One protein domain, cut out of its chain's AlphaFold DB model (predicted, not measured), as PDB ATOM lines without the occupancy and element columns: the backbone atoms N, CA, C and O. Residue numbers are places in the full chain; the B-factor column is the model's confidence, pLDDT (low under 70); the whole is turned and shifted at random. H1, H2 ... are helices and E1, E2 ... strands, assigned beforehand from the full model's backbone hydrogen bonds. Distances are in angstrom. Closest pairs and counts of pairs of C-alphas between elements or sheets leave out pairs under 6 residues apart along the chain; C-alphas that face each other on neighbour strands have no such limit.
ATOM      1  N   ASN A   2       2.767 -46.433  17.908       42.22
ATOM      2  CA  ASN A   2       1.996 -46.061  16.725       42.22
ATOM      3  C   ASN A   2       1.502 -44.630  16.936       42.22
ATOM      4  O   ASN A   2       0.575 -44.407  17.710       42.22
ATOM      5  N   MET A   3       2.151 -43.651  16.302       47.53
ATOM      6  CA  MET A   3       1.577 -42.310  16.198       47.53
ATOM      7  C   MET A   3       0.219 -42.450  15.505       47.53
ATOM      8  O   MET A   3       0.171 -42.889  14.357       47.53
ATOM      9  N   CYS A   4      -0.870 -42.120  16.206       49.00
ATOM     10  CA  CYS A   4      -2.199 -42.013  15.608       49.00
ATOM     11  C   CYS A   4      -2.120 -41.014  14.453       49.00
ATOM     12  O   CYS A   4      -1.989 -39.807  14.656       49.00
ATOM     13  N   LEU A   5      -2.131 -41.532  13.228       58.88
ATOM     14  CA  LEU A   5      -2.211 -40.714  12.037       58.88
ATOM     15  C   LEU A   5      -3.650 -40.244  11.924       58.88
ATOM     16  O   LEU A   5      -4.531 -41.041  11.635       58.88
ATOM     17  N   VAL A   6      -3.867 -38.960  12.196       65.75
ATOM     18  CA  VAL A   6      -5.154 -38.304  11.956       65.75
ATOM     19  C   VAL A   6      -5.493 -38.484  10.484       65.75
ATOM     20  O   VAL A   6      -4.722 -38.026   9.634       65.75
ATOM     21  N   ASP A   7      -6.597 -39.157  10.175       79.44
ATOM     22  CA  ASP A   7      -6.965 -39.412   8.790       79.44
ATOM     23  C   ASP A   7      -7.256 -38.086   8.076       79.44
ATOM     24  O   ASP A   7      -7.759 -37.121   8.660       79.44
ATOM     25  N   ARG A   8      -6.886 -37.991   6.800       73.81
ATOM     26  CA  ARG A   8      -7.127 -36.781   6.004       73.81
ATOM     27  C   ARG A   8      -8.624 -36.486   5.920       73.81
ATOM     28  O   ARG A   8      -9.006 -35.314   5.923       73.81
ATOM     29  N   ASP A   9      -9.432 -37.536   5.879       76.50
ATOM     30  CA  ASP A   9     -10.884 -37.439   5.814       76.50
ATOM     31  C   ASP A   9     -11.465 -36.872   7.114       76.50
ATOM     32  O   ASP A   9     -12.337 -36.005   7.054       76.50
ATOM     33  N   ASP A  10     -10.892 -37.213   8.274       76.12
ATOM     34  CA  ASP A  10     -11.272 -36.610   9.558       76.12
ATOM     35  C   ASP A  10     -10.987 -35.103   9.573       76.12
ATOM     36  O   ASP A  10     -11.832 -34.302   9.979       76.12
ATOM     37  N   VAL A  11      -9.814 -34.683   9.083       73.69
ATOM     38  CA  VAL A  11      -9.452 -33.254   9.036       73.69
ATOM     39  C   VAL A  11     -10.368 -32.485   8.084       73.69
ATOM     40  O   VAL A  11     -10.836 -31.395   8.427       73.69
ATOM     41  N   ASN A  12     -10.652 -33.040   6.904       75.44
ATOM     42  CA  ASN A  12     -11.580 -32.436   5.951       75.44
ATOM     43  C   ASN A  12     -13.009 -32.381   6.517       75.44
ATOM     44  O   ASN A  12     -13.705 -31.379   6.329       75.44
ATOM     45  N   GLY A  13     -13.429 -33.402   7.267       76.81
ATOM     46  CA  GLY A  13     -14.702 -33.416   7.984       76.81
ATOM     47  C   GLY A  13     -14.790 -32.285   9.008       76.81
ATOM     48  O   GLY A  13     -15.733 -31.493   8.978       76.81
ATOM     49  N   VAL A  14     -13.774 -32.132   9.863       76.94
ATOM     50  CA  VAL A  14     -13.708 -31.048  10.860       76.94
ATOM     51  C   VAL A  14     -13.710 -29.667  10.197       76.94
ATOM     52  O   VAL A  14     -14.434 -28.770  10.641       76.94
ATOM     53  N   LEU A  15     -12.949 -29.485   9.114       73.56
ATOM     54  CA  LEU A  15     -12.957 -28.246   8.328       73.56
ATOM     55  C   LEU A  15     -14.348 -27.951   7.765       73.56
ATOM     56  O   LEU A  15     -14.807 -26.810   7.830       73.56
ATOM     57  N   SER A  16     -15.037 -28.982   7.281       78.69
ATOM     58  CA  SER A  16     -16.378 -28.856   6.719       78.69
ATOM     59  C   SER A  16     -17.401 -28.422   7.768       78.69
ATOM     60  O   SER A  16     -18.146 -27.464   7.547       78.69
ATOM     61  N   TYR A  17     -17.384 -29.051   8.947       79.06
ATOM     62  CA  TYR A  17     -18.230 -28.646  10.074       79.06
ATOM     63  C   TYR A  17     -17.922 -27.225  10.543       79.06
ATOM     64  O   TYR A  17     -18.840 -26.455  10.818       79.06
ATOM     65  N   THR A  18     -16.642 -26.851  10.587       79.06
ATOM     66  CA  THR A  18     -16.225 -25.503  10.993       79.06
ATOM     67  C   THR A  18     -16.723 -24.452  10.004       79.06
ATOM     68  O   THR A  18     -17.289 -23.442  10.416       79.06
ATOM     69  N   ALA A  19     -16.577 -24.695   8.698       79.62
ATOM     70  CA  ALA A  19     -17.084 -23.797   7.667       79.62
ATOM     71  C   ALA A  19     -18.612 -23.648   7.761       79.62
ATOM     72  O   ALA A  19     -19.133 -22.534   7.731       79.62
ATOM     73  N   MET A  20     -19.334 -24.751   7.955       83.56
ATOM     74  CA  MET A  20     -20.792 -24.728   8.070       83.56
ATOM     75  C   MET A  20     -21.274 -24.011   9.340       83.56
ATOM     76  O   MET A  20     -22.244 -23.255   9.283       83.56
ATOM     77  N   LEU A  21     -20.560 -24.163  10.459       83.12
ATOM     78  CA  LEU A  21     -20.819 -23.405  11.684       83.12
ATOM     79  C   LEU A  21     -20.630 -21.902  11.457       83.12
ATOM     80  O   LEU A  21     -21.496 -21.116  11.831       83.12
ATOM     81  N   VAL A  22     -19.536 -21.496  10.806       82.38
ATOM     82  CA  VAL A  22     -19.293 -20.085  10.462       82.38
ATOM     83  C   VAL A  22     -20.418 -19.540   9.579       82.38
ATOM     84  O   VAL A  22     -20.891 -18.429   9.816       82.38
ATOM     85  N   HIS A  23     -20.894 -20.325   8.610       84.62
ATOM     86  CA  HIS A  23     -22.033 -19.939   7.779       84.62
ATOM     87  C   HIS A  23     -23.311 -19.729   8.602       84.62
ATOM     88  O   HIS A  23     -23.966 -18.697   8.467       84.62
ATOM     89  N   GLN A  24     -23.645 -20.666   9.494       82.75
ATOM     90  CA  GLN A  24     -24.815 -20.548  10.370       82.75
ATOM     91  C   GLN A  24     -24.709 -19.350  11.317       82.75
ATOM     92  O   GLN A  24     -25.688 -18.628  11.498       82.75
ATOM     93  N   MET A  25     -23.526 -19.101  11.883       82.75
ATOM     94  CA  MET A  25     -23.282 -17.933  12.729       82.75
ATOM     95  C   MET A  25     -23.463 -16.625  11.957       82.75
ATOM     96  O   MET A  25     -24.095 -15.702  12.466       82.75
ATOM     97  N   ALA A  26     -22.957 -16.546  10.724       83.12
ATOM     98  CA  ALA A  26     -23.145 -15.373   9.882       83.12
ATOM     99  C   ALA A  26     -24.631 -15.137   9.568       83.12
ATOM    100  O   ALA A  26     -25.114 -14.021   9.735       83.12
ATOM    101  N   MET A  27     -25.371 -16.195   9.216       81.62
ATOM    102  CA  MET A  27     -26.814 -16.124   8.964       81.62
ATOM    103  C   MET A  27     -27.592 -15.673  10.206       81.62
ATOM    104  O   MET A  27     -28.448 -14.798  10.106       81.62
ATOM    105  N   TYR A  28     -27.264 -16.220  11.380       80.31
ATOM    106  CA  TYR A  28     -27.897 -15.843  12.647       80.31
ATOM    107  C   TYR A  28     -27.672 -14.366  12.999       80.31
ATOM    108  O   TYR A  28     -28.583 -13.693  13.472       80.31
ATOM    109  N   LEU A  29     -26.471 -13.848  12.733       82.12
ATOM    110  CA  LEU A  29     -26.120 -12.447  12.971       82.12
ATOM    111  C   LEU A  29     -26.587 -11.502  11.849       82.12
ATOM    112  O   LEU A  29     -26.384 -10.294  11.956       82.12
ATOM    113  N   GLY A  30     -27.178 -12.022  10.768       83.44
ATOM    114  CA  GLY A  30     -27.548 -11.231   9.591       83.44
ATOM    115  C   GLY A  30     -26.345 -10.681   8.813       83.44
ATOM    116  O   GLY A  30     -26.473  -9.685   8.102       83.44
ATOM    117  N   LEU A  31     -25.170 -11.300   8.953       85.06
ATOM    118  CA  LEU A  31     -23.947 -10.910   8.256       85.06
ATOM    119  C   LEU A  31     -23.882 -11.578   6.881       85.06
ATOM    120  O   LEU A  31     -23.994 -12.798   6.755       85.06
ATOM    121  N   SER A  32     -23.634 -10.780   5.842       83.44
ATOM    122  CA  SER A  32     -23.327 -11.303   4.510       83.44
ATOM    123  C   SER A  32     -21.844 -11.654   4.429       83.44
ATOM    124  O   SER A  32     -20.982 -10.789   4.589       83.44
ATOM    125  N   LEU A  33     -21.534 -12.930   4.198       82.25
ATOM    126  CA  LEU A  33     -20.160 -13.367   3.962       82.25
ATOM    127  C   LEU A  33     -19.730 -13.025   2.523       82.25
ATOM    128  O   LEU A  33     -20.531 -13.148   1.589       82.25
ATOM    129  N   PRO A  34     -18.447 -12.676   2.300       82.06
ATOM    130  CA  PRO A  34     -17.925 -12.417   0.957       82.06
ATOM    131  C   PRO A  34     -17.846 -13.681   0.087       82.06
ATOM    132  O   PRO A  34     -17.598 -13.601  -1.116       82.06
ATOM    133  N   PHE A  35     -18.079 -14.844   0.692       84.44
ATOM    134  CA  PHE A  35     -18.157 -16.136   0.040       84.44
ATOM    135  C   PHE A  35     -19.395 -16.906   0.511       84.44
ATOM    136  O   PHE A  35     -19.793 -16.851   1.675       84.44
ATOM    137  N   ILE A  36     -19.970 -17.668  -0.407       84.12
ATOM    138  CA  ILE A  36     -21.017 -18.646  -0.171       84.12
ATOM    139  C   ILE A  36     -20.329 -19.985   0.087       84.12
ATOM    140  O   ILE A  36     -19.489 -20.434  -0.698       84.12
ATOM    141  N   ILE A  37     -20.688 -20.608   1.205       87.06
ATOM    142  CA  ILE A  37     -20.184 -21.918   1.609       87.06
ATOM    143  C   ILE A  37     -21.205 -22.956   1.155       87.06
ATOM    144  O   ILE A  37     -22.334 -22.959   1.643       87.06
ATOM    145  N   THR A  38     -20.827 -23.831   0.229       87.31
ATOM    146  CA  THR A  38     -21.657 -24.965  -0.191       87.31
ATOM    147  C   THR A  38     -20.962 -26.269   0.173       87.31
ATOM    148  O   THR A  38     -19.757 -26.414  -0.010       87.31
ATOM    149  N   ALA A  39     -21.707 -27.228   0.717       82.06
ATOM    150  CA  ALA A  39     -21.199 -28.565   1.002       82.06
ATOM    151  C   ALA A  39     -21.766 -29.544  -0.032       82.06
ATOM    152  O   ALA A  39     -22.982 -29.697  -0.146       82.06
ATOM    153  N   THR A  40     -20.898 -30.207  -0.789       80.00
ATOM    154  CA  THR A  40     -21.276 -31.215  -1.786       80.00
ATOM    155  C   THR A  40     -20.449 -32.474  -1.574       80.00
ATOM    156  O   THR A  40     -19.229 -32.423  -1.683       80.00
ATOM    157  N   HIS A  41     -21.104 -33.607  -1.298       75.56
ATOM    158  CA  HIS A  41     -20.460 -34.925  -1.170       75.56
ATOM    159  C   HIS A  41     -19.290 -34.973  -0.166       75.56
ATOM    160  O   HIS A  41     -18.274 -35.602  -0.429       75.56
ATOM    161  N   GLY A  42     -19.409 -34.280   0.972       69.38
ATOM    162  CA  GLY A  42     -18.347 -34.238   1.988       69.38
ATOM    163  C   GLY A  42     -17.208 -33.256   1.690       69.38
ATOM    164  O   GLY A  42     -16.287 -33.142   2.492       69.38
ATOM    165  N   HIS A  43     -17.296 -32.509   0.589       70.88
ATOM    166  CA  HIS A  43     -16.378 -31.424   0.260       70.88
ATOM    167  C   HIS A  43     -17.058 -30.075   0.454       70.88
ATOM    168  O   HIS A  43     -18.204 -29.880   0.039       70.88
ATOM    169  N   VAL A  44     -16.341 -29.126   1.051       78.81
ATOM    170  CA  VAL A  44     -16.792 -27.736   1.134       78.81
ATOM    171  C   VAL A  44     -16.211 -26.943  -0.019       78.81
ATOM    172  O   VAL A  44     -15.003 -26.914  -0.236       78.81
ATOM    173  N   VAL A  45     -17.083 -26.268  -0.754       85.62
ATOM    174  CA  VAL A  45     -16.730 -25.362  -1.837       85.62
ATOM    175  C   VAL A  45     -17.056 -23.945  -1.395       85.62
ATOM    176  O   VAL A  45     -18.160 -23.646  -0.937       85.62
ATOM    177  N   LEU A  46     -16.072 -23.063  -1.530       83.81
ATOM    178  CA  LEU A  46     -16.247 -21.634  -1.345       83.81
ATOM    179  C   LEU A  46     -16.450 -20.998  -2.717       83.81
ATOM    180  O   LEU A  46     -15.611 -21.114  -3.613       83.81
ATOM    181  N   THR A  47     -17.579 -20.328  -2.886       85.00
ATOM    182  CA  THR A  47     -17.885 -19.547  -4.089       85.00
ATOM    183  C   THR A  47     -17.948 -18.078  -3.725       85.00
ATOM    184  O   THR A  47     -18.444 -17.731  -2.662       85.00
ATOM    185  N   ALA A  48     -17.427 -17.197  -4.573       80.94
ATOM    186  CA  ALA A  48     -17.528 -15.764  -4.330       80.94
ATOM    187  C   ALA A  48     -19.000 -15.327  -4.320       80.94
ATOM    188  O   ALA A  48     -19.763 -15.667  -5.229       80.94
ATOM    189  N   THR A  49     -19.391 -14.546  -3.317       79.44
ATOM    190  CA  THR A  49     -20.723 -13.943  -3.291       79.44
ATOM    191  C   THR A  49     -20.783 -12.863  -4.383       79.44
ATOM    192  O   THR A  49     -19.885 -12.019  -4.445       79.44
ATOM    193  N   PRO A  50     -21.830 -12.818  -5.231       74.75
ATOM    194  CA  PRO A  50     -21.925 -11.844  -6.326       74.75
ATOM    195  C   PRO A  50     -21.949 -10.385  -5.846       74.75
ATOM    196  O   PRO A  50     -21.555  -9.488  -6.584       74.75
ATOM    197  N   LEU A  51     -22.325 -10.150  -4.585       75.94
ATOM    198  CA  LEU A  51     -22.249  -8.840  -3.927       75.94
ATOM    199  C   LEU A  51     -20.809  -8.302  -3.808       75.94
ATOM    200  O   LEU A  51     -20.621  -7.097  -3.679       75.94
ATOM    201  N   TYR A  52     -19.804  -9.179  -3.886       75.38
ATOM    202  CA  TYR A  52     -18.378  -8.865  -3.746       75.38
ATOM    203  C   TYR A  52     -17.575  -9.235  -5.006       75.38
ATOM    204  O   TYR A  52     -16.378  -9.523  -4.927       75.38
ATOM    205  N   ALA A  53     -18.228  -9.243  -6.175       68.06
ATOM    206  CA  ALA A  53     -17.666  -9.734  -7.438       68.06
ATOM    207  C   ALA A  53     -16.365  -9.038  -7.887       68.06
ATOM    208  O   ALA A  53     -15.583  -9.637  -8.626       68.06
ATOM    209  N   ASP A  54     -16.120  -7.808  -7.433       75.31
ATOM    210  CA  ASP A  54     -14.919  -7.042  -7.786       75.31
ATOM    211  C   ASP A  54     -13.688  -7.434  -6.943       75.31
ATOM    212  O   ASP A  54     -12.553  -7.173  -7.341       75.31
ATOM    213  N   SER A  55     -13.896  -8.100  -5.803       61.03
ATOM    214  CA  SER A  55     -12.862  -8.323  -4.781       61.03
ATOM    215  C   SER A  55     -12.408  -9.779  -4.661       61.03
ATOM    216  O   SER A  55     -11.431 -10.060  -3.967       61.03
ATOM    217  N   CYS A  56     -13.118 -10.718  -5.290       61.03
ATOM    218  CA  CYS A  56     -12.948 -12.151  -5.059       61.03
ATOM    219  C   CYS A  56     -12.715 -12.911  -6.380       61.03
ATOM    220  O   CYS A  56     -13.301 -12.558  -7.407       61.03
ATOM    221  N   PRO A  57     -11.869 -13.960  -6.401       63.62
ATOM    222  CA  PRO A  57     -11.721 -14.816  -7.573       63.62
ATOM    223  C   PRO A  57     -13.070 -15.409  -8.004       63.62
ATOM    224  O   PRO A  57     -13.796 -15.998  -7.210       63.62
ATOM    225  N   LYS A  58     -13.389 -15.280  -9.297       70.38
ATOM    226  CA  LYS A  58     -14.656 -15.756  -9.887       70.38
ATOM    227  C   LYS A  58     -14.771 -17.280  -9.944       70.38
ATOM    228  O   LYS A  58     -15.841 -17.808 -10.231       70.38
ATOM    229  N   THR A  59     -13.669 -17.991  -9.738       77.50
ATOM    230  CA  THR A  59     -13.631 -19.448  -9.824       77.50
ATOM    231  C   THR A  59     -13.996 -20.071  -8.477       77.50
ATOM    232  O   THR A  59     -13.377 -19.691  -7.480       77.50
ATOM    233  N   PRO A  60     -14.931 -21.039  -8.434       75.94
ATOM    234  CA  PRO A  60     -15.214 -21.805  -7.223       75.94
ATOM    235  C   PRO A  60     -13.923 -22.438  -6.705       75.94
ATOM    236  O   PRO A  60     -13.178 -23.052  -7.473       75.94
ATOM    237  N   GLN A  61     -13.657 -22.283  -5.412       75.38
ATOM    238  CA  GLN A  61     -12.469 -22.835  -4.780       75.38
ATOM    239  C   GLN A  61     -12.894 -23.917  -3.792       75.38
ATOM    240  O   GLN A  61     -13.544 -23.643  -2.785       75.38
ATOM    241  N   ALA A  62     -12.545 -25.164  -4.102       76.81
ATOM    242  CA  ALA A  62     -12.735 -26.269  -3.173       76.81
ATOM    243  C   ALA A  62     -11.801 -26.085  -1.970       76.81
ATOM    244  O   ALA A  62     -10.599 -25.844  -2.133       76.81
ATOM    245  N   LEU A  63     -12.355 -26.202  -0.767       68.31
ATOM    246  CA  LEU A  63     -11.623 -26.175   0.490       68.31
ATOM    247  C   LEU A  63     -11.068 -27.572   0.793       68.31
ATOM    248  O   LEU A  63     -11.341 -28.157   1.834       68.31
ATOM    249  N   ASP A  64     -10.281 -28.109  -0.135       69.81
ATOM    250  CA  ASP A  64      -9.626 -29.394   0.053       69.81
ATOM    251  C   ASP A  64      -8.179 -29.186   0.474       69.81
ATOM    252  O   ASP A  64      -7.389 -28.504  -0.195       69.81
ATOM    253  N   LEU A  65      -7.783 -29.846   1.563       69.06
ATOM    254  CA  LEU A  65      -6.373 -29.955   1.900       69.06
ATOM    255  C   LEU A  65      -5.673 -30.753   0.805       69.06
ATOM    256  O   LEU A  65      -5.785 -31.978   0.738       69.06
ATOM    257  N   THR A  66      -4.935 -30.062  -0.064       74.81
ATOM    258  CA  THR A  66      -4.102 -30.732  -1.066       74.81
ATOM    259  C   THR A  66      -3.097 -31.669  -0.378       74.81
ATOM    260  O   THR A  66      -2.606 -31.354   0.714       74.81
ATOM    261  N   PRO A  67      -2.707 -32.792  -1.011       76.00
ATOM    262  CA  PRO A  67      -1.764 -33.743  -0.415       76.00
ATOM    263  C   PRO A  67      -0.428 -33.114   0.005       76.00
ATOM    264  O   PRO A  67       0.232 -33.602   0.922       76.00
ATOM    265  N   SER A  68      -0.010 -32.033  -0.662       75.88
ATOM    266  CA  SER A  68       1.173 -31.250  -0.299       75.88
ATOM    267  C   SER A  68       0.981 -30.445   0.984       75.88
ATOM    268  O   SER A  68       1.865 -30.464   1.834       75.88
ATOM    269  N   VAL A  69      -0.165 -29.776   1.150       75.00
ATOM    270  CA  VAL A  69      -0.461 -28.986   2.358       75.00
ATOM    271  C   VAL A  69      -0.635 -29.911   3.555       75.00
ATOM    272  O   VAL A  69      -0.057 -29.663   4.610       75.00
ATOM    273  N   TYR A  70      -1.334 -31.031   3.369       76.69
ATOM    274  CA  TYR A  70      -1.490 -32.044   4.408       76.69
ATOM    275  C   TYR A  70      -0.135 -32.613   4.865       76.69
ATOM    276  O   TYR A  70       0.110 -32.741   6.061       76.69
ATOM    277  N   ARG A  71       0.803 -32.876   3.939       76.00
ATOM    278  CA  ARG A  71       2.173 -33.296   4.291       76.00
ATOM    279  C   ARG A  71       2.923 -32.249   5.115       76.00
ATOM    280  O   ARG A  71       3.634 -32.626   6.045       76.00
ATOM    281  N   THR A  72       2.775 -30.967   4.790       76.38
ATOM    282  CA  THR A  72       3.381 -29.876   5.567       76.38
ATOM    283  C   THR A  72       2.784 -29.803   6.968       76.38
ATOM    284  O   THR A  72       3.535 -29.813   7.936       76.38
ATOM    285  N   LEU A  73       1.452 -29.822   7.081       65.69
ATOM    286  CA  LEU A  73       0.756 -29.820   8.370       65.69
ATOM    287  C   LEU A  73       1.182 -31.011   9.228       65.69
ATOM    288  O   LEU A  73       1.587 -30.834  10.372       65.69
ATOM    289  N   ARG A  74       1.199 -32.213   8.649       71.06
ATOM    290  CA  ARG A  74       1.634 -33.435   9.335       71.06
ATOM    291  C   ARG A  74       3.059 -33.323   9.888       71.06
ATOM    292  O   ARG A  74       3.296 -33.768  11.005       71.06
ATOM    293  N   ARG A  75       3.989 -32.703   9.149       72.25
ATOM    294  CA  ARG A  75       5.358 -32.432   9.636       72.25
ATOM    295  C   ARG A  75       5.392 -31.393  10.758       72.25
ATOM    296  O   ARG A  75       6.181 -31.527  11.685       72.25
ATOM    297  N   SER A  76       4.552 -30.362  10.687       66.19
ATOM    298  CA  SER A  76       4.451 -29.360  11.753       66.19
ATOM    299  C   SER A  76       3.923 -29.966  13.052       66.19
ATOM    300  O   SER A  76       4.448 -29.657  14.118       66.19
ATOM    301  N   PHE A  77       2.948 -30.873  12.969       61.75
ATOM    302  CA  PHE A  77       2.401 -31.555  14.143       61.75
ATOM    303  C   PHE A  77       3.339 -32.627  14.715       61.75
ATOM    304  O   PHE A  77       3.311 -32.851  15.920       61.75
ATOM    305  N   SER A  78       4.212 -33.245  13.909       63.34
ATOM    306  CA  SER A  78       5.205 -34.205  14.424       63.34
ATOM    307  C   SER A  78       6.347 -33.560  15.219       63.34
ATOM    308  O   SER A  78       7.039 -34.266  15.941       63.34
ATOM    309  N   ASN A  79       6.554 -32.244  15.089       55.34
ATOM    310  CA  ASN A  79       7.589 -31.507  15.827       55.34
ATOM    311  C   ASN A  79       7.114 -30.992  17.192       55.34
ATOM    312  O   ASN A  79       7.894 -30.390  17.928       55.34
ATOM    313  N   ILE A  80       5.838 -31.188  17.526       54.00
ATOM    314  CA  ILE A  80       5.330 -30.884  18.858       54.00
ATOM    315  C   ILE A  80       5.745 -32.063  19.733       54.00
ATOM    316  O   ILE A  80       5.119 -33.122  19.673       54.00
TER     317      ILE A  80
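Overview. This is residues 2 to 80 of the 216 residues of a protein of Malassezia pachydermatis (UniProt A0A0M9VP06). A two-stranded hairpin, E1 and E2, packs on the long helix H1 through H1's residues 9 to 23. The long link after E2 folds back beside E2 to the short helix H2, set about perpendicular near the first turn of H1. The printed part has 79 residues, with two named helices and two named strands in the order H1, E1, E2, H2 along the chain; E1 and E2 make an antiparallel sheet, and the class is mixed, helices and strands. The whole is loose, radius of gyration of the C-alphas 15.1 A, and elongated, spanning 48 by 26 by 26 A.

Along the chain. E1 is residues 35 to 40, from C-alpha 35 at (-18.157, -16.136, 0.040), and E2 residues 43 to 48. H1 is residues 8 to 28, 30.2 A long. H2, residues 67 to 78, 16.4 A, ends at (5.205, -34.205, 14.424).

Arrangement. In the hairpin, N 36 and O 47 are 2.7 A apart, within hydrogen-bond range. The closest C-alphas of H1 and E2, Ser 16 and Val 44, are 5.7 A apart; those of H1 and E1, His 23 and Ile 37, 6.7 A. H1 and H2 are close but not clearly touching, their closest C-alphas, Arg 8 and Tyr 70, 7.5 A apart, at 84 degrees, about perpendicular. E1 and H2 are apart. In H1 and H2 every O i to N i+4 pair is within hydrogen-bond range.

Size, cuts and confidence. The farthest C-alphas, Asn 2 and Asp 54, are 49.1 A apart. The printed part has no cut; E2 to H2 is a long link. Confidence is under 70 for 19 residues, among them 2 to 6 and 76 to 80.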